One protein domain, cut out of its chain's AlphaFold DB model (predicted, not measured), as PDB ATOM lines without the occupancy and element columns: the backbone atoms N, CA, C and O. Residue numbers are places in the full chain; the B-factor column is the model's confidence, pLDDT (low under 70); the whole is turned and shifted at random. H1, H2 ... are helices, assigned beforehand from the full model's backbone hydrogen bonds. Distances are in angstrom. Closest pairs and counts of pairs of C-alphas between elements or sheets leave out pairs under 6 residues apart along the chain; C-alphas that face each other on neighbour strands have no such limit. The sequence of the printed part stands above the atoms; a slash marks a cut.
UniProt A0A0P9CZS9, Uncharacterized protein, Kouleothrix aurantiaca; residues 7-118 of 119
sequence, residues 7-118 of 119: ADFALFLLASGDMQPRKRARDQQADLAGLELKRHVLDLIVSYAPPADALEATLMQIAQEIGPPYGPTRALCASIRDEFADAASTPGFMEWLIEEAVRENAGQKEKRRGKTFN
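What this domain is: This is residues 7 to 118 of the 119 residues of an uncharacterized protein of Kouleothrix aurantiaca (UniProt A0A0P9CZS9). The longest helix, H5, packs residues 94 to 105 on H1, then sticks out as an arm; H1 packs between H5 and H2, and H2 crosses the hairpin of H3 and H4. The printed part has 112 residues with five named helices, H1 to H5 in order, class all helix. It is only just compact, close to loose: radius of gyration of the C-alphas 15.7 A, spans 49 by 36 by 23 A.

Where its parts are: H5, residues 93 to 116, runs 35.2 A from C-alpha 93 at (264.141, 65.103, 257.776) to C-alpha 116 at (264.144, 51.764, 290.369). H1 is residues 7 to 15, 12.4 A; H2, 29 to 48, 28.6 A; H3, 52 to 66, 21.2 A; H4, 70 to 89, 28.5 A.

How they stand to each other: H5 touches H1, closest C-alphas Ala 101 and Ala 15, 5.2 A. H1 and H2 form a hairpin, closest C-alphas Ala 7 and Val 46, 4.5 A. H2, the hub, with residues 34 to 41 alone touches residues 72 to 77 alone of H4 at a steep tilt of 60 degrees, closest C-alphas Lys 38 and Leu 76, 6.8 A. O i to N i+4 pairs are within hydrogen-bond range throughout H1, H2, H4 and H5, and 9 of 11 in H3.

The domain as a whole: The printed part has no cut. The link at residues 16 to 28 is long. Residues 109 to 118 are under pLDDT 70.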
ATOM      1  N   ALA A   7     253.817  73.507 264.141       95.56
ATOM      2  CA  ALA A   7     253.415  72.867 265.391       95.56
ATOM      3  C   ALA A   7     253.972  71.442 265.510       95.56
ATOM      4  O   ALA A   7     254.532  71.092 266.547       95.56
ATOM      5  N   ASP A   8     253.874  70.641 264.444       92.44
ATOM      6  CA  ASP A   8     254.437  69.286 264.419       92.44
ATOM      7  C   ASP A   8     255.958  69.328 264.568       92.44
ATOM      8  O   ASP A   8     256.524  68.610 265.391       92.44
ATOM      9  N   PHE A   9     256.619  70.223 263.827       92.56
ATOM     10  CA  PHE A   9     258.054  70.462 263.962       92.56
ATOM     11  C   PHE A   9     258.442  70.784 265.412       92.56
ATOM     12  O   PHE A   9     259.347  70.158 265.967       92.56
ATOM     13  N   ALA A  10     257.728  71.717 266.048       94.75
ATOM     14  CA  ALA A  10     257.991  72.110 267.426       94.75
ATOM     15  C   ALA A  10     257.775  70.953 268.413       94.75
ATOM     16  O   ALA A  10     258.606  70.745 269.297       94.75
ATOM     17  N   LEU A  11     256.714  70.158 268.237       92.56
ATOM     18  CA  LEU A  11     256.457  68.962 269.043       92.56
ATOM     19  C   LEU A  11     257.583  67.931 268.921       92.56
ATOM     20  O   LEU A  11     258.032  67.390 269.936       92.56
ATOM     21  N   PHE A  12     258.059  67.659 267.704       89.88
ATOM     22  CA  PHE A  12     259.142  66.697 267.500       89.88
ATOM     23  C   PHE A  12     260.463  67.191 268.073       89.88
ATOM     24  O   PHE A  12     261.170  66.415 268.713       89.88
ATOM     25  N   LEU A  13     260.765  68.482 267.933       89.69
ATOM     26  CA  LEU A  13     261.966  69.072 268.511       89.69
ATOM     27  C   LEU A  13     261.925  69.079 270.047       89.69
ATOM     28  O   LEU A  13     262.922  68.763 270.688       89.69
ATOM     29  N   LEU A  14     260.765  69.355 270.653       91.38
ATOM     30  CA  LEU A  14     260.563  69.246 272.104       91.38
ATOM     31  C   LEU A  14     260.778  67.817 272.622       91.38
ATOM     32  O   LEU A  14     261.242  67.626 273.748       91.38
ATOM     33  N   ALA A  15     260.425  66.819 271.813       86.94
ATOM     34  CA  ALA A  15     260.581  65.407 272.140       86.94
ATOM     35  C   ALA A  15     261.979  64.843 271.811       86.94
ATOM     36  O   ALA A  15     262.278  63.716 272.217       86.94
ATOM     37  N   SER A  16     262.822  65.591 271.093       83.06
ATOM     38  CA  SER A  16     264.151  65.146 270.676       83.06
ATOM     39  C   SER A  16     265.210  65.334 271.774       83.06
ATOM     40  O   SER A  16     264.984  65.932 272.833       83.06
ATOM     41  N   GLY A  17     266.411  64.807 271.524       73.19
ATOM     42  CA  GLY A  17     267.567  64.961 272.411       73.19
ATOM     43  C   GLY A  17     268.115  66.389 272.479       73.19
ATOM     44  O   GLY A  17     268.855  66.704 273.413       73.19
ATOM     45  N   ASP A  18     267.721  67.268 271.552       75.81
ATOM     46  CA  ASP A  18     268.226  68.645 271.463       75.81
ATOM     47  C   ASP A  18     267.784  69.530 272.630       75.81
ATOM     48  O   ASP A  18     268.411  70.552 272.910       75.81
ATOM     49  N   MET A  19     266.757  69.110 273.370       82.19
ATOM     50  CA  MET A  19     266.319  69.776 274.597       82.19
ATOM     51  C   MET A  19     267.136  69.383 275.838       82.19
ATOM     52  O   MET A  19     266.811  69.805 276.950       82.19
ATOM     53  N   GLN A  20     268.198  68.581 275.689       74.38
ATOM     54  CA  GLN A  20     269.074  68.194 276.795       74.38
ATOM     55  C   GLN A  20     270.373  69.021 276.811       74.38
ATOM     56  O   GLN A  20     271.045  69.161 275.787       74.38
ATOM     57  N   PRO A  21     270.808  69.520 277.984       72.94
ATOM     58  CA  PRO A  21     272.097  70.189 278.101       72.94
ATOM     59  C   PRO A  21     273.246  69.231 277.779       72.94
ATOM     60  O   PRO A  21     273.283  68.075 278.217       72.94
ATOM     61  N   ARG A  22     274.235  69.729 277.031       74.69
ATOM     62  CA  ARG A  22     275.451  68.967 276.722       74.69
ATOM     63  C   ARG A  22     276.277  68.785 277.990       74.69
ATOM     64  O   ARG A  22     276.632  69.754 278.648       74.69
ATOM     65  N   LYS A  23     276.694  67.554 278.294       71.94
ATOM     66  CA  LYS A  23     277.550  67.268 279.458       71.94
ATOM     67  C   LYS A  23     278.920  67.948 279.314       71.94
ATOM     68  O   LYS A  23     279.773  67.465 278.573       71.94
ATOM     69  N   ARG A  24     279.146  69.056 280.029       74.00
ATOM     70  CA  ARG A  24     280.428  69.783 280.092       74.00
ATOM     71  C   ARG A  24     280.868  69.998 281.546       74.00
ATOM     72  O   ARG A  24     280.039  70.140 282.433       74.00
ATOM     73  N   ALA A  25     282.179  70.049 281.795       72.75
ATOM     74  CA  ALA A  25     282.744  70.218 283.144       72.75
ATOM     75  C   ALA A  25     282.682  71.664 283.693       72.75
ATOM     76  O   ALA A  25     283.059  71.905 284.835       72.75
ATOM     77  N   ARG A  26     282.242  72.631 282.877       75.25
ATOM     78  CA  ARG A  26     282.140  74.057 283.225       75.25
ATOM     79  C   ARG A  26     280.712  74.413 283.655       75.25
ATOM     80  O   ARG A  26     279.784  73.668 283.361       75.25
ATOM     81  N   ASP A  27     280.561  75.568 284.304       73.81
ATOM     82  CA  ASP A  27     279.279  76.253 284.484       73.81
ATOM     83  C   ASP A  27     278.479  76.324 283.167       73.81
ATOM     84  O   ASP A  27     278.968  76.830 282.152       73.81
ATOM     85  N   GLN A  28     277.266  75.771 283.212       78.44
ATOM     86  CA  GLN A  28     276.323  75.631 282.103       78.44
ATOM     87  C   GLN A  28     275.055  76.473 282.319       78.44
ATOM     88  O   GLN A  28     274.069  76.262 281.621       78.44
ATOM     89  N   GLN A  29     275.030  77.422 283.265       77.69
ATOM     90  CA  GLN A  29     273.824  78.223 283.520       77.69
ATOM     91  C   GLN A  29     273.304  78.942 282.269       77.69
ATOM     92  O   GLN A  29     272.096  78.981 282.050       77.69
ATOM     93  N   ALA A  30     274.199  79.449 281.417       76.06
ATOM     94  CA  ALA A  30     273.817  80.067 280.148       76.06
ATOM     95  C   ALA A  30     273.196  79.059 279.161       76.06
ATOM     96  O   ALA A  30     272.197  79.377 278.520       76.06
ATOM     97  N   ASP A  31     273.737  77.838 279.082       79.94
ATOM     98  CA  ASP A  31     273.201  76.771 278.227       79.94
ATOM     99  C   ASP A  31     271.813  76.333 278.719       79.94
ATOM    100  O   ASP A  31     270.884  76.188 277.930       79.94
ATOM    101  N   LEU A  32     271.650  76.185 280.039       85.69
ATOM    102  CA  LEU A  32     270.368  75.857 280.665       85.69
ATOM    103  C   LEU A  32     269.322  76.950 280.421       85.69
ATOM    104  O   LEU A  32     268.188  76.636 280.071       85.69
ATOM    105  N   ALA A  33     269.699  78.223 280.565       87.12
ATOM    106  CA  ALA A  33     268.804  79.346 280.304       87.12
ATOM    107  C   ALA A  33     268.394  79.424 278.825       87.12
ATOM    108  O   ALA A  33     267.227  79.663 278.522       87.12
ATOM    109  N   GLY A  34     269.333  79.183 277.904       89.19
ATOM    110  CA  GLY A  34     269.049  79.131 276.470       89.19
ATOM    111  C   GLY A  34     268.106  77.986 276.096       89.19
ATOM    112  O   GLY A  34     267.178  78.189 275.315       89.19
ATOM    113  N   LEU A  35     268.298  76.802 276.686       91.19
ATOM    114  CA  LEU A  35     267.415  75.653 276.477       91.19
ATOM    115  C   LEU A  35     266.014  75.886 277.035       91.19
ATOM    116  O   LEU A  35     265.039  75.570 276.360       91.19
ATOM    117  N   GLU A  36     265.896  76.467 278.227       92.00
ATOM    118  CA  GLU A  36     264.589  76.783 278.801       92.00
ATOM    119  C   GLU A  36     263.846  77.825 277.956       92.00
ATOM    120  O   GLU A  36     262.655  77.669 277.687       92.00
ATOM    121  N   LEU A  37     264.559  78.836 277.444       93.12
ATOM    122  CA  LEU A  37     263.987  79.798 276.506       93.12
ATOM    123  C   LEU A  37     263.550  79.123 275.196       93.12
ATOM    124  O   LEU A  37     262.463  79.421 274.703       93.12
ATOM    125  N   LYS A  38     264.344  78.183 274.654       94.94
ATOM    126  CA  LYS A  38     263.980  77.420 273.441       94.94
ATOM    127  C   LYS A  38     262.711  76.617 273.688       94.94
ATOM    128  O   LYS A  38     261.794  76.679 272.876       94.94
ATOM    129  N   ARG A  39     262.630  75.938 274.835       95.56
ATOM    130  CA  ARG A  39     261.458  75.164 275.255       95.56
ATOM    131  C   ARG A  39     260.208  76.029 275.289       95.56
ATOM    132  O   ARG A  39     259.214  75.681 274.669       95.56
ATOM    133  N   HIS A  40     260.301  77.190 275.933       95.75
ATOM    134  CA  HIS A  40     259.181  78.111 276.054       95.75
ATOM    135  C   HIS A  40     258.691  78.636 274.696       95.75
ATOM    136  O   HIS A  40     257.489  78.661 274.449       95.75
ATOM    137  N   VAL A  41     259.607  79.005 273.792       96.75
ATOM    138  CA  VAL A  41     259.244  79.439 272.431       96.75
ATOM    139  C   VAL A  41     258.566  78.306 271.656       96.75
ATOM    140  O   VAL A  41     257.542  78.541 271.019       96.75
ATOM    141  N   LEU A  42     259.095  77.081 271.725       96.81
ATOM    142  CA  LEU A  42     258.508  75.922 271.049       96.81
ATOM    143  C   LEU A  42     257.114  75.586 271.598       96.81
ATOM    144  O   LEU A  42     256.198  75.374 270.809       96.81
ATOM    145  N   ASP A  43     256.923  75.617 272.920       97.38
ATOM    146  CA  ASP A  43     255.610  75.423 273.550       97.38
ATOM    147  C   ASP A  43     254.585  76.463 273.053       97.38
ATOM    148  O   ASP A  43     253.431  76.124 272.778       97.38
ATOM    149  N   LEU A  44     254.998  77.724 272.871       97.88
ATOM    150  CA  LEU A  44     254.136  78.771 272.310       97.88
ATOM    151  C   LEU A  44     253.812  78.540 270.829       97.88
ATOM    152  O   LEU A  44     252.675  78.767 270.425       97.88
ATOM    153  N   ILE A  45     254.755  78.044 270.020       97.88
ATOM    154  CA  ILE A  45     254.477  77.657 268.624       97.88
ATOM    155  C   ILE A  45     253.437  76.535 268.579       97.88
ATOM    156  O   ILE A  45     252.505  76.611 267.784       97.88
ATOM    157  N   VAL A  46     253.557  75.528 269.450       97.31
ATOM    158  CA  VAL A  46     252.561  74.450 269.568       97.31
ATOM    159  C   VAL A  46     251.201  75.012 269.981       97.31
ATOM    160  O   VAL A  46     250.180  74.622 269.419       97.31
ATOM    161  N   SER A  47     251.176  75.955 270.927       97.81
ATOM    162  CA  SER A  47     249.937  76.580 271.395       97.81
ATOM    163  C   SER A  47     249.262  77.458 270.338       97.81
ATOM    164  O   SER A  47     248.036  77.458 270.254       97.81
ATOM    165  N   TYR A  48     250.028  78.233 269.566       97.56
ATOM    166  CA  TYR A  48     249.488  79.094 268.511       97.56
ATOM    167  C   TYR A  48     249.189  78.338 267.220       97.56
ATOM    168  O   TYR A  48     248.344  78.785 266.447       97.56
ATOM    169  N   ALA A  49     249.867  77.208 267.000       96.44
ATOM    170  CA  ALA A  49     249.754  76.349 265.829       96.44
ATOM    171  C   ALA A  49     249.675  77.127 264.497       96.44
ATOM    172  O   ALA A  49     248.724  76.939 263.732       96.44
ATOM    173  N   PRO A  50     250.636  78.031 264.212       96.44
ATOM    174  CA  PRO A  50     250.562  78.856 263.017       96.44
ATOM    175  C   PRO A  50     250.726  78.005 261.748       96.44
ATOM    176  O   PRO A  50     251.472  77.019 261.762       96.44
ATOM    177  N   PRO A  51     250.095  78.393 260.627       95.31
ATOM    178  CA  PRO A  51     250.467  77.851 259.328       95.31
ATOM    179  C   PRO A  51     251.902  78.269 258.959       95.31
ATOM    180  O   PRO A  51     252.455  79.225 259.511       95.31
ATOM    181  N   ALA A  52     252.522  77.539 258.027       94.12
ATOM    182  CA  ALA A  52     253.930  77.724 257.665       94.12
ATOM    183  C   ALA A  52     254.254  79.149 257.174       94.12
ATOM    184  O   ALA A  52     255.304  79.692 257.509       94.12
ATOM    185  N   ASP A  53     253.339  79.773 256.432       94.50
ATOM    186  CA  ASP A  53     253.463  81.140 255.911       94.50
ATOM    187  C   ASP A  53     253.311  82.229 256.990       94.50
ATOM    188  O   ASP A  53     253.802  83.343 256.813       94.50
ATOM    189  N   ALA A  54     252.687  81.911 258.126       96.81
ATOM    190  CA  ALA A  54     252.527  82.827 259.256       96.81
ATOM    191  C   ALA A  54     253.589  82.648 260.354       96.81
ATOM    192  O   ALA A  54     253.648  83.469 261.273       96.81
ATOM    193  N   LEU A  55     254.438  81.614 260.274       97.31
ATOM    194  CA  LEU A  55     255.395  81.272 261.331       97.31
ATOM    195  C   LEU A  55     256.290  82.456 261.725       97.31
ATOM    196  O   LEU A  55     256.472  82.727 262.911       97.31
ATOM    197  N   GLU A  56     256.830  83.184 260.746       96.88
ATOM    198  CA  GLU A  56     257.704  84.329 261.019       96.88
ATOM    199  C   GLU A  56     256.978  85.435 261.800       96.88
ATOM    200  O   GLU A  56     257.513  85.953 262.784       96.88
ATOM    201  N   ALA A  57     255.736  85.749 261.426       97.62
ATOM    202  CA  ALA A  57     254.926  86.736 262.134       97.62
ATOM    203  C   ALA A  57     254.602  86.278 263.567       97.62
ATOM    204  O   ALA A  57     254.725  87.060 264.512       97.62
ATOM    205  N   THR A  58     254.262  84.999 263.754       98.06
ATOM    206  CA  THR A  58     254.010  84.420 265.081       98.06
ATOM    207  C   THR A  58     255.258  84.446 265.961       98.06
ATOM    208  O   THR A  58     255.171  84.803 267.132       98.06
ATOM    209  N   LEU A  59     256.440  84.155 265.418       97.50
ATOM    210  CA  LEU A  59     257.704  84.250 266.152       97.50
ATOM    211  C   LEU A  59     258.024  85.691 266.577       97.50
ATOM    212  O   LEU A  59     258.508  85.919 267.688       97.50
ATOM    213  N   MET A  60     257.714  86.681 265.734       96.56
ATOM    214  CA  MET A  60     257.834  88.095 266.109       96.56
ATOM    215  C   MET A  60     256.869  88.482 267.236       96.56
ATOM    216  O   MET A  60     257.235  89.298 268.085       96.56
ATOM    217  N   GLN A  61     255.659  87.917 267.255       96.94
ATOM    218  CA  GLN A  61     254.703  88.091 268.349       96.94
ATOM    219  C   GLN A  61     255.218  87.427 269.637       96.94
ATOM    220  O   GLN A  61     255.312  88.100 270.660       96.94
ATOM    221  N   ILE A  62     255.657  86.167 269.575       96.94
ATOM    222  CA  ILE A  62     256.238  85.435 270.714       96.94
ATOM    223  C   ILE A  62     257.416  86.210 271.319       96.94
ATOM    224  O   ILE A  62     257.494  86.391 272.533       96.94
ATOM    225  N   ALA A  63     258.324  86.724 270.484       95.94
ATOM    226  CA  ALA A  63     259.467  87.495 270.962       95.94
ATOM    227  C   ALA A  63     259.063  88.788 271.693       95.94
ATOM    228  O   ALA A  63     259.804  89.259 272.558       95.94
ATOM    229  N   GLN A  64     257.916  89.377 271.344       95.56
ATOM    230  CA  GLN A  64     257.359  90.530 272.051       95.56
ATOM    231  C   GLN A  64     256.692  90.119 273.365       95.56
ATOM    232  O   GLN A  64     256.921  90.785 274.373       95.56
ATOM    233  N   GLU A  65     255.928  89.025 273.361       95.50
ATOM    234  CA  GLU A  65     255.217  88.493 274.531       95.50
ATOM    235  C   GLU A  65     256.161  88.036 275.647       95.50
ATOM    236  O   GLU A  65     255.919  88.347 276.811       95.50
ATOM    237  N   ILE A  66     257.263  87.361 275.299       94.44
ATOM    238  CA  ILE A  66     258.295  86.943 276.265       94.44
ATOM    239  C   ILE A  66     258.948  88.160 276.940       94.44
ATOM    240  O   ILE A  66     259.323  88.106 278.111       94.44
ATOM    241  N   GLY A  67     259.069  89.275 276.216       90.19
ATOM    242  CA  GLY A  67     259.608  90.518 276.749       90.19
ATOM    243  C   GLY A  67     261.144  90.574 276.826       90.19
ATOM    244  O   GLY A  67     261.853  89.726 276.275       90.19
ATOM    245  N   PRO A  68     261.696  91.633 277.449       88.44
ATOM    246  CA  PRO A  68     263.136  91.844 277.545       88.44
ATOM    247  C   PRO A  68     263.863  90.774 278.384       88.44
ATOM    248  O   PRO A  68     263.324  90.327 279.394       88.44
ATOM    249  N   PRO A  69     265.129  90.448 278.056       85.06
ATOM    250  CA  PRO A  69     265.925  91.016 276.967       85.06
ATOM    251  C   PRO A  69     265.554  90.426 275.595       85.06
ATOM    252  O   PRO A  69     265.613  89.222 275.382       85.06
ATOM    253  N   TYR A  70     265.269  91.291 274.617       87.81
ATOM    254  CA  TYR A  70     264.815  90.849 273.290       87.81
ATOM    255  C   TYR A  70     265.900  90.176 272.441       87.81
ATOM    256  O   TYR A  70     265.569  89.430 271.527       87.81
ATOM    257  N   GLY A  71     267.183  90.456 272.691       90.25
ATOM    258  CA  GLY A  71     268.293  89.952 271.871       90.25
ATOM    259  C   GLY A  71     268.335  88.419 271.802       90.25
ATOM    260  O   GLY A  71     268.187  87.875 270.708       90.25
ATOM    261  N   PRO A  72     268.476  87.722 272.945       89.75
ATOM    262  CA  PRO A  72     268.464  86.260 272.992       89.75
ATOM    263  C   PRO A  72     267.187  85.648 272.408       89.75
ATOM    264  O   PRO A  72     267.269  84.737 271.591       89.75
ATOM    265  N   THR A  73     266.015  86.190 272.754       92.88
ATOM    266  CA  THR A  73     264.728  85.677 272.268       92.88
ATOM    267  C   THR A  73     264.590  85.816 270.753       92.88
ATOM    268  O   THR A  73     264.203  84.862 270.086       92.88
ATOM    269  N   ARG A  74     264.960  86.969 270.178       94.50
ATOM    270  CA  ARG A  74     264.922  87.187 268.722       94.50
ATOM    271  C   ARG A  74     265.921  86.306 267.982       94.50
ATOM    272  O   ARG A  74     265.571  85.760 266.942       94.50
ATOM    273  N   ALA A  75     267.135  86.153 268.514       94.44
ATOM    274  CA  ALA A  75     268.138  85.263 267.930       94.44
ATOM    275  C   ALA A  75     267.641  83.812 267.900       94.44
ATOM    276  O   ALA A  75     267.793  83.120 266.897       94.44
ATOM    277  N   LEU A  76     266.982  83.375 268.973       94.44
ATOM    278  CA  LEU A  76     266.415  82.038 269.058       94.44
ATOM    279  C   LEU A  76     265.219  81.840 268.122       94.44
ATOM    280  O   LEU A  76     265.135  80.817 267.455       94.44
ATOM    281  N   CYS A  77     264.335  82.835 268.024       96.12
ATOM    282  CA  CYS A  77     263.234  82.826 267.062       96.12
ATOM    283  C   CYS A  77     263.748  82.710 265.620       96.12
ATOM    284  O   CYS A  77     263.214  81.919 264.849       96.12
ATOM    285  N   ALA A  78     264.809  83.445 265.268       96.25
ATOM    286  CA  ALA A  78     265.440  83.332 263.954       96.25
ATOM    287  C   ALA A  78     266.006  81.922 263.710       96.25
ATOM    288  O   ALA A  78     265.707  81.334 262.678       96.25
ATOM    289  N   SER A  79     266.725  81.347 264.685       95.38
ATOM    290  CA  SER A  79     267.241  79.968 264.597       95.38
ATOM    291  C   SER A  79     266.126  78.952 264.352       95.38
ATOM    292  O   SER A  79     266.248  78.111 263.473       95.38
ATOM    293  N   ILE A  80     265.014  79.046 265.088       95.25
ATOM    294  CA  ILE A  80     263.876  78.124 264.943       95.25
ATOM    295  C   ILE A  80     263.219  78.259 263.565       95.25
ATOM    296  O   ILE A  80     262.865  77.250 262.959       95.25
ATOM    297  N   ARG A  81     263.058  79.489 263.059       96.31
ATOM    298  CA  ARG A  81     262.535  79.734 261.707       96.31
ATOM    299  C   ARG A  81     263.423  79.076 260.652       96.31
ATOM    300  O   ARG A  81     262.903  78.425 259.752       96.31
ATOM    301  N   ASP A  82     264.735  79.258 260.770       95.06
ATOM    302  CA  ASP A  82     265.702  78.726 259.812       95.06
ATOM    303  C   ASP A  82     265.734  77.183 259.877       95.06
ATOM    304  O   ASP A  82     265.610  76.531 258.845       95.06
ATOM    305  N   GLU A  83     265.742  76.593 261.082       92.50
ATOM    306  CA  GLU A  83     265.636  75.137 261.290       92.50
ATOM    307  C   GLU A  83     264.343  74.556 260.672       92.50
ATOM    308  O   GLU A  83     264.376  73.495 260.046       92.50
ATOM    309  N   PHE A  84     263.202  75.246 260.806       93.25
ATOM    310  CA  PHE A  84     261.943  74.822 260.182       93.25
ATOM    311  C   PHE A  84     261.990  74.908 258.649       93.25
ATOM    312  O   PHE A  84     261.521  73.996 257.971       93.25
ATOM    313  N   ALA A  85     262.547  75.986 258.091       92.38
ATOM    314  CA  ALA A  85     262.679  76.144 256.643       92.38
ATOM    315  C   ALA A  85     263.568  75.042 256.037       92.38
ATOM    316  O   ALA A  85     263.207  74.435 255.024       92.38
ATOM    317  N   ASP A  86     264.681  74.726 256.703       89.38
ATOM    318  CA  ASP A  86     265.563  73.622 256.327       89.38
ATOM    319  C   ASP A  86     264.814  72.282 256.374       89.38
ATOM    320  O   ASP A  86     264.840  71.523 255.399       89.38
ATOM    321  N   ALA A  87     264.070  72.026 257.455       87.31
ATOM    322  CA  ALA A  87     263.247  70.830 257.620       87.31
ATOM    323  C   ALA A  87     262.181  70.681 256.522       87.31
ATOM    324  O   ALA A  87     262.000  69.594 255.974       87.31
ATOM    325  N   ALA A  88     261.496  71.772 256.173       87.88
ATOM    326  CA  ALA A  88     260.462  71.794 255.142       87.88
ATOM    327  C   ALA A  88     261.026  71.562 253.732       87.88
ATOM    328  O   ALA A  88     260.355  70.980 252.881       87.88
ATOM    329  N   SER A  89     262.266  71.991 253.485       87.88
ATOM    330  CA  SER A  89     262.955  71.812 252.202       87.88
ATOM    331  C   SER A  89     263.690  70.474 252.052       87.88
ATOM    332  O   SER A  89     264.080  70.126 250.935       87.88
ATOM    333  N   THR A  90     263.866  69.713 253.140       85.69
ATOM    334  CA  THR A  90     264.666  68.478 253.165       85.69
ATOM    335  C   THR A  90     263.770  67.238 253.252       85.69
ATOM    336  O   THR A  90     263.235  66.931 254.323       85.69
ATOM    337  N   PRO A  91     263.631  66.458 252.163       79.12
ATOM    338  CA  PRO A  91     262.894  65.201 252.202       79.12
ATOM    339  C   PRO A  91     263.461  64.244 253.257       79.12
ATOM    340  O   PRO A  91     264.672  64.045 253.341       79.12
ATOM    341  N   GLY A  92     262.582  63.642 254.054       76.94
ATOM    342  CA  GLY A  92     262.931  62.648 255.074       76.94
ATOM    343  C   GLY A  92     263.523  63.187 256.377       76.94
ATOM    344  O   GLY A  92     263.747  62.419 257.313       76.94
ATOM    345  N   PHE A  93     263.703  64.505 256.510       78.06
ATOM    346  CA  PHE A  93     264.141  65.103 257.776       78.06
ATOM    347  C   PHE A  93     263.146  64.851 258.920       78.06
ATOM    348  O   PHE A  93     263.537  64.607 260.058       78.06
ATOM    349  N   MET A  94     261.850  64.836 258.607       76.50
ATOM    350  CA  MET A  94     260.798  64.532 259.578       76.50
ATOM    351  C   MET A  94     260.813  63.086 260.055       76.50
ATOM    352  O   MET A  94     260.645  62.834 261.244       76.50
ATOM    353  N   GLU A  95     261.039  62.142 259.145       83.31
ATOM    354  CA  GLU A  95     261.200  60.735 259.511       83.31
ATOM    355  C   GLU A  95     262.391  60.571 260.458       83.31
ATOM    356  O   GLU A  95     262.257  59.941 261.505       83.31
ATOM    357  N   TRP A  96     263.505  61.245 260.162       82.69
ATOM    358  CA  TRP A  96     264.673  61.274 261.040       82.69
ATOM    359  C   TRP A  96     264.378  61.901 262.417       82.69
ATOM    360  O   TRP A  96     264.744  61.320 263.439       82.69
ATOM    361  N   LEU A  97     263.668  63.036 262.479       77.06
ATOM    362  CA  LEU A  97     263.271  63.664 263.748       77.06
ATOM    363  C   LEU A  97     262.367  62.756 264.592       77.06
ATOM    364  O   LEU A  97     262.538  62.665 265.808       77.06
ATOM    365  N   ILE A  98     261.411  62.074 263.957       81.75
ATOM    366  CA  ILE A  98     260.522  61.121 264.628       81.75
ATOM    367  C   ILE A  98     261.331  59.938 265.169       81.75
ATOM    368  O   ILE A  98     261.151  59.556 266.327       81.75
ATOM    369  N   GLU A  99     262.232  59.368 264.365       84.31
ATOM    370  CA  GLU A  99     263.117  58.282 264.794       84.31
ATOM    371  C   GLU A  99     263.975  58.689 265.998       84.31
ATOM    372  O   GLU A  99     264.094  57.922 266.961       84.31
ATOM    373  N   GLU A 100     264.518  59.906 265.985       81.75
ATOM    374  CA  GLU A 100     265.337  60.425 267.079       81.75
ATOM    375  C   GLU A 100     264.510  60.668 268.349       81.75
ATOM    376  O   GLU A 100     264.900  60.239 269.440       81.75
ATOM    377  N   ALA A 101     263.316  61.256 268.227       80.38
ATOM    378  CA  ALA A 101     262.392  61.431 269.347       80.38
ATOM    379  C   ALA A 101     261.973  60.081 269.968       80.38
ATOM    380  O   ALA A 101     261.918  59.928 271.196       80.38
ATOM    381  N   VAL A 102     261.719  59.060 269.140       82.00
ATOM    382  CA  VAL A 102     261.410  57.696 269.600       82.00
ATOM    383  C   VAL A 102     262.601  57.083 270.340       82.00
ATOM    384  O   VAL A 102     262.419  56.508 271.421       82.00
ATOM    385  N   ARG A 103     263.815  57.218 269.794       83.25
ATOM    386  CA  ARG A 103     265.056  56.704 270.391       83.25
ATOM    387  C   ARG A 103     265.328  57.327 271.759       83.25
ATOM    388  O   ARG A 103     265.594  56.599 272.719       83.25
ATOM    389  N   GLU A 104     265.215  58.644 271.877       81.94
ATOM    390  CA  GLU A 104     265.438  59.350 273.140       81.94
ATOM    391  C   GLU A 104     264.393  58.986 274.198       81.94
ATOM    392  O   GLU A 104     264.740  58.688 275.346       81.94
ATOM    393  N   ASN A 105     263.117  58.897 273.819       75.94
ATOM    394  CA  ASN A 105     262.066  58.465 274.739       75.94
ATOM    395  C   ASN A 105     262.297  57.021 275.236       75.94
ATOM    396  O   ASN A 105     262.099  56.721 276.419       75.94
ATOM    397  N   ALA A 106     262.768  56.119 274.368       74.31
ATOM    398  CA  ALA A 106     263.155  54.765 274.765       74.31
ATOM    399  C   ALA A 106     264.332  54.772 275.762       74.31
ATOM    400  O   ALA A 106     264.237  54.153 276.829       74.31
ATOM    401  N   GLY A 107     265.389  55.542 275.484       71.81
ATOM    402  CA  GLY A 107     266.548  55.684 276.371       71.81
ATOM    403  C   GLY A 107     266.208  56.301 277.736       71.81
ATOM    404  O   GLY A 107     266.765  55.905 278.765       71.81
ATOM    405  N   GLN A 108     265.255  57.236 277.796       70.50
ATOM    406  CA  GLN A 108     264.757  57.790 279.060       70.50
ATOM    407  C   GLN A 108     263.989  56.754 279.894       70.50
ATOM    408  O   GLN A 108     264.170  56.691 281.116       70.50
ATOM    409  N   LYS A 109     263.152  55.915 279.263       68.38
ATOM    410  CA  LYS A 109     262.418  54.833 279.950       68.38
ATOM    411  C   LYS A 109     263.362  53.797 280.558       68.38
ATOM    412  O   LYS A 109     263.134  53.356 281.686       68.38
ATOM    413  N   GLU A 110     264.433  53.443 279.854       67.94
ATOM    414  CA  GLU A 110     265.433  52.491 280.343       67.94
ATOM    415  C   GLU A 110     266.196  53.031 281.564       67.94
ATOM    416  O   GLU A 110     266.255  52.363 282.600       67.94
ATOM    417  N   LYS A 111     266.662  54.291 281.517       68.19
ATOM    418  CA  LYS A 111     267.307  54.965 282.666       68.19
ATOM    419  C   LYS A 111     266.403  55.000 283.906       68.19
ATOM    420  O   LYS A 111     266.877  54.787 285.022       68.19
ATOM    421  N   ARG A 112     265.096  55.246 283.732       66.25
ATOM    422  CA  ARG A 112     264.110  55.249 284.832       66.25
ATOM    423  C   ARG A 112     263.911  53.854 285.441       66.25
ATOM    424  O   ARG A 112     263.857  53.734 286.666       66.25
ATOM    425  N   ARG A 113     263.860  52.796 284.621       65.38
ATOM    426  CA  ARG A 113     263.738  51.401 285.095       65.38
ATOM    427  C   ARG A 113     264.984  50.939 285.852       65.38
ATOM    428  O   ARG A 113     264.843  50.390 286.939       65.38
ATOM    429  N   GLY A 114     266.183  51.236 285.348       61.69
ATOM    430  CA  GLY A 114     267.440  50.889 286.027       61.69
ATOM    431  C   GLY A 114     267.618  51.582 287.383       61.69
ATOM    432  O   GLY A 114     268.122  50.981 288.325       61.69
ATOM    433  N   LYS A 115     267.129  52.823 287.526       59.84
ATOM    434  CA  LYS A 115     267.183  53.572 288.795       59.84
ATOM    435  C   LYS A 115     266.200  53.054 289.859       59.84
ATOM    436  O   LYS A 115     266.412  53.296 291.041       59.84
ATOM    437  N   THR A 116     265.150  52.338 289.453       57.84
ATOM    438  CA  THR A 116     264.144  51.764 290.369       57.84
ATOM    439  C   THR A 116     264.600  50.425 290.963       57.84
ATOM    440  O   THR A 116     264.137  50.048 292.029       57.84
ATOM    441  N   PHE A 117     265.535  49.725 290.311       53.00
ATOM    442  CA  PHE A 117     266.019  48.403 290.736       53.00
ATOM    443  C   PHE A 117     267.200  48.439 291.727       53.00
ATOM    444  O   PHE A 117     267.617  47.390 292.203       53.00
ATOM    445  N   ASN A 118     267.744  49.625 292.018       53.09
ATOM    446  CA  ASN A 118     268.932  49.823 292.862       53.09
ATOM    447  C   ASN A 118     268.617  50.550 294.191       53.09
ATOM    448  O   ASN A 118     269.495  51.214 294.742       53.09
TER     449      ASN A 118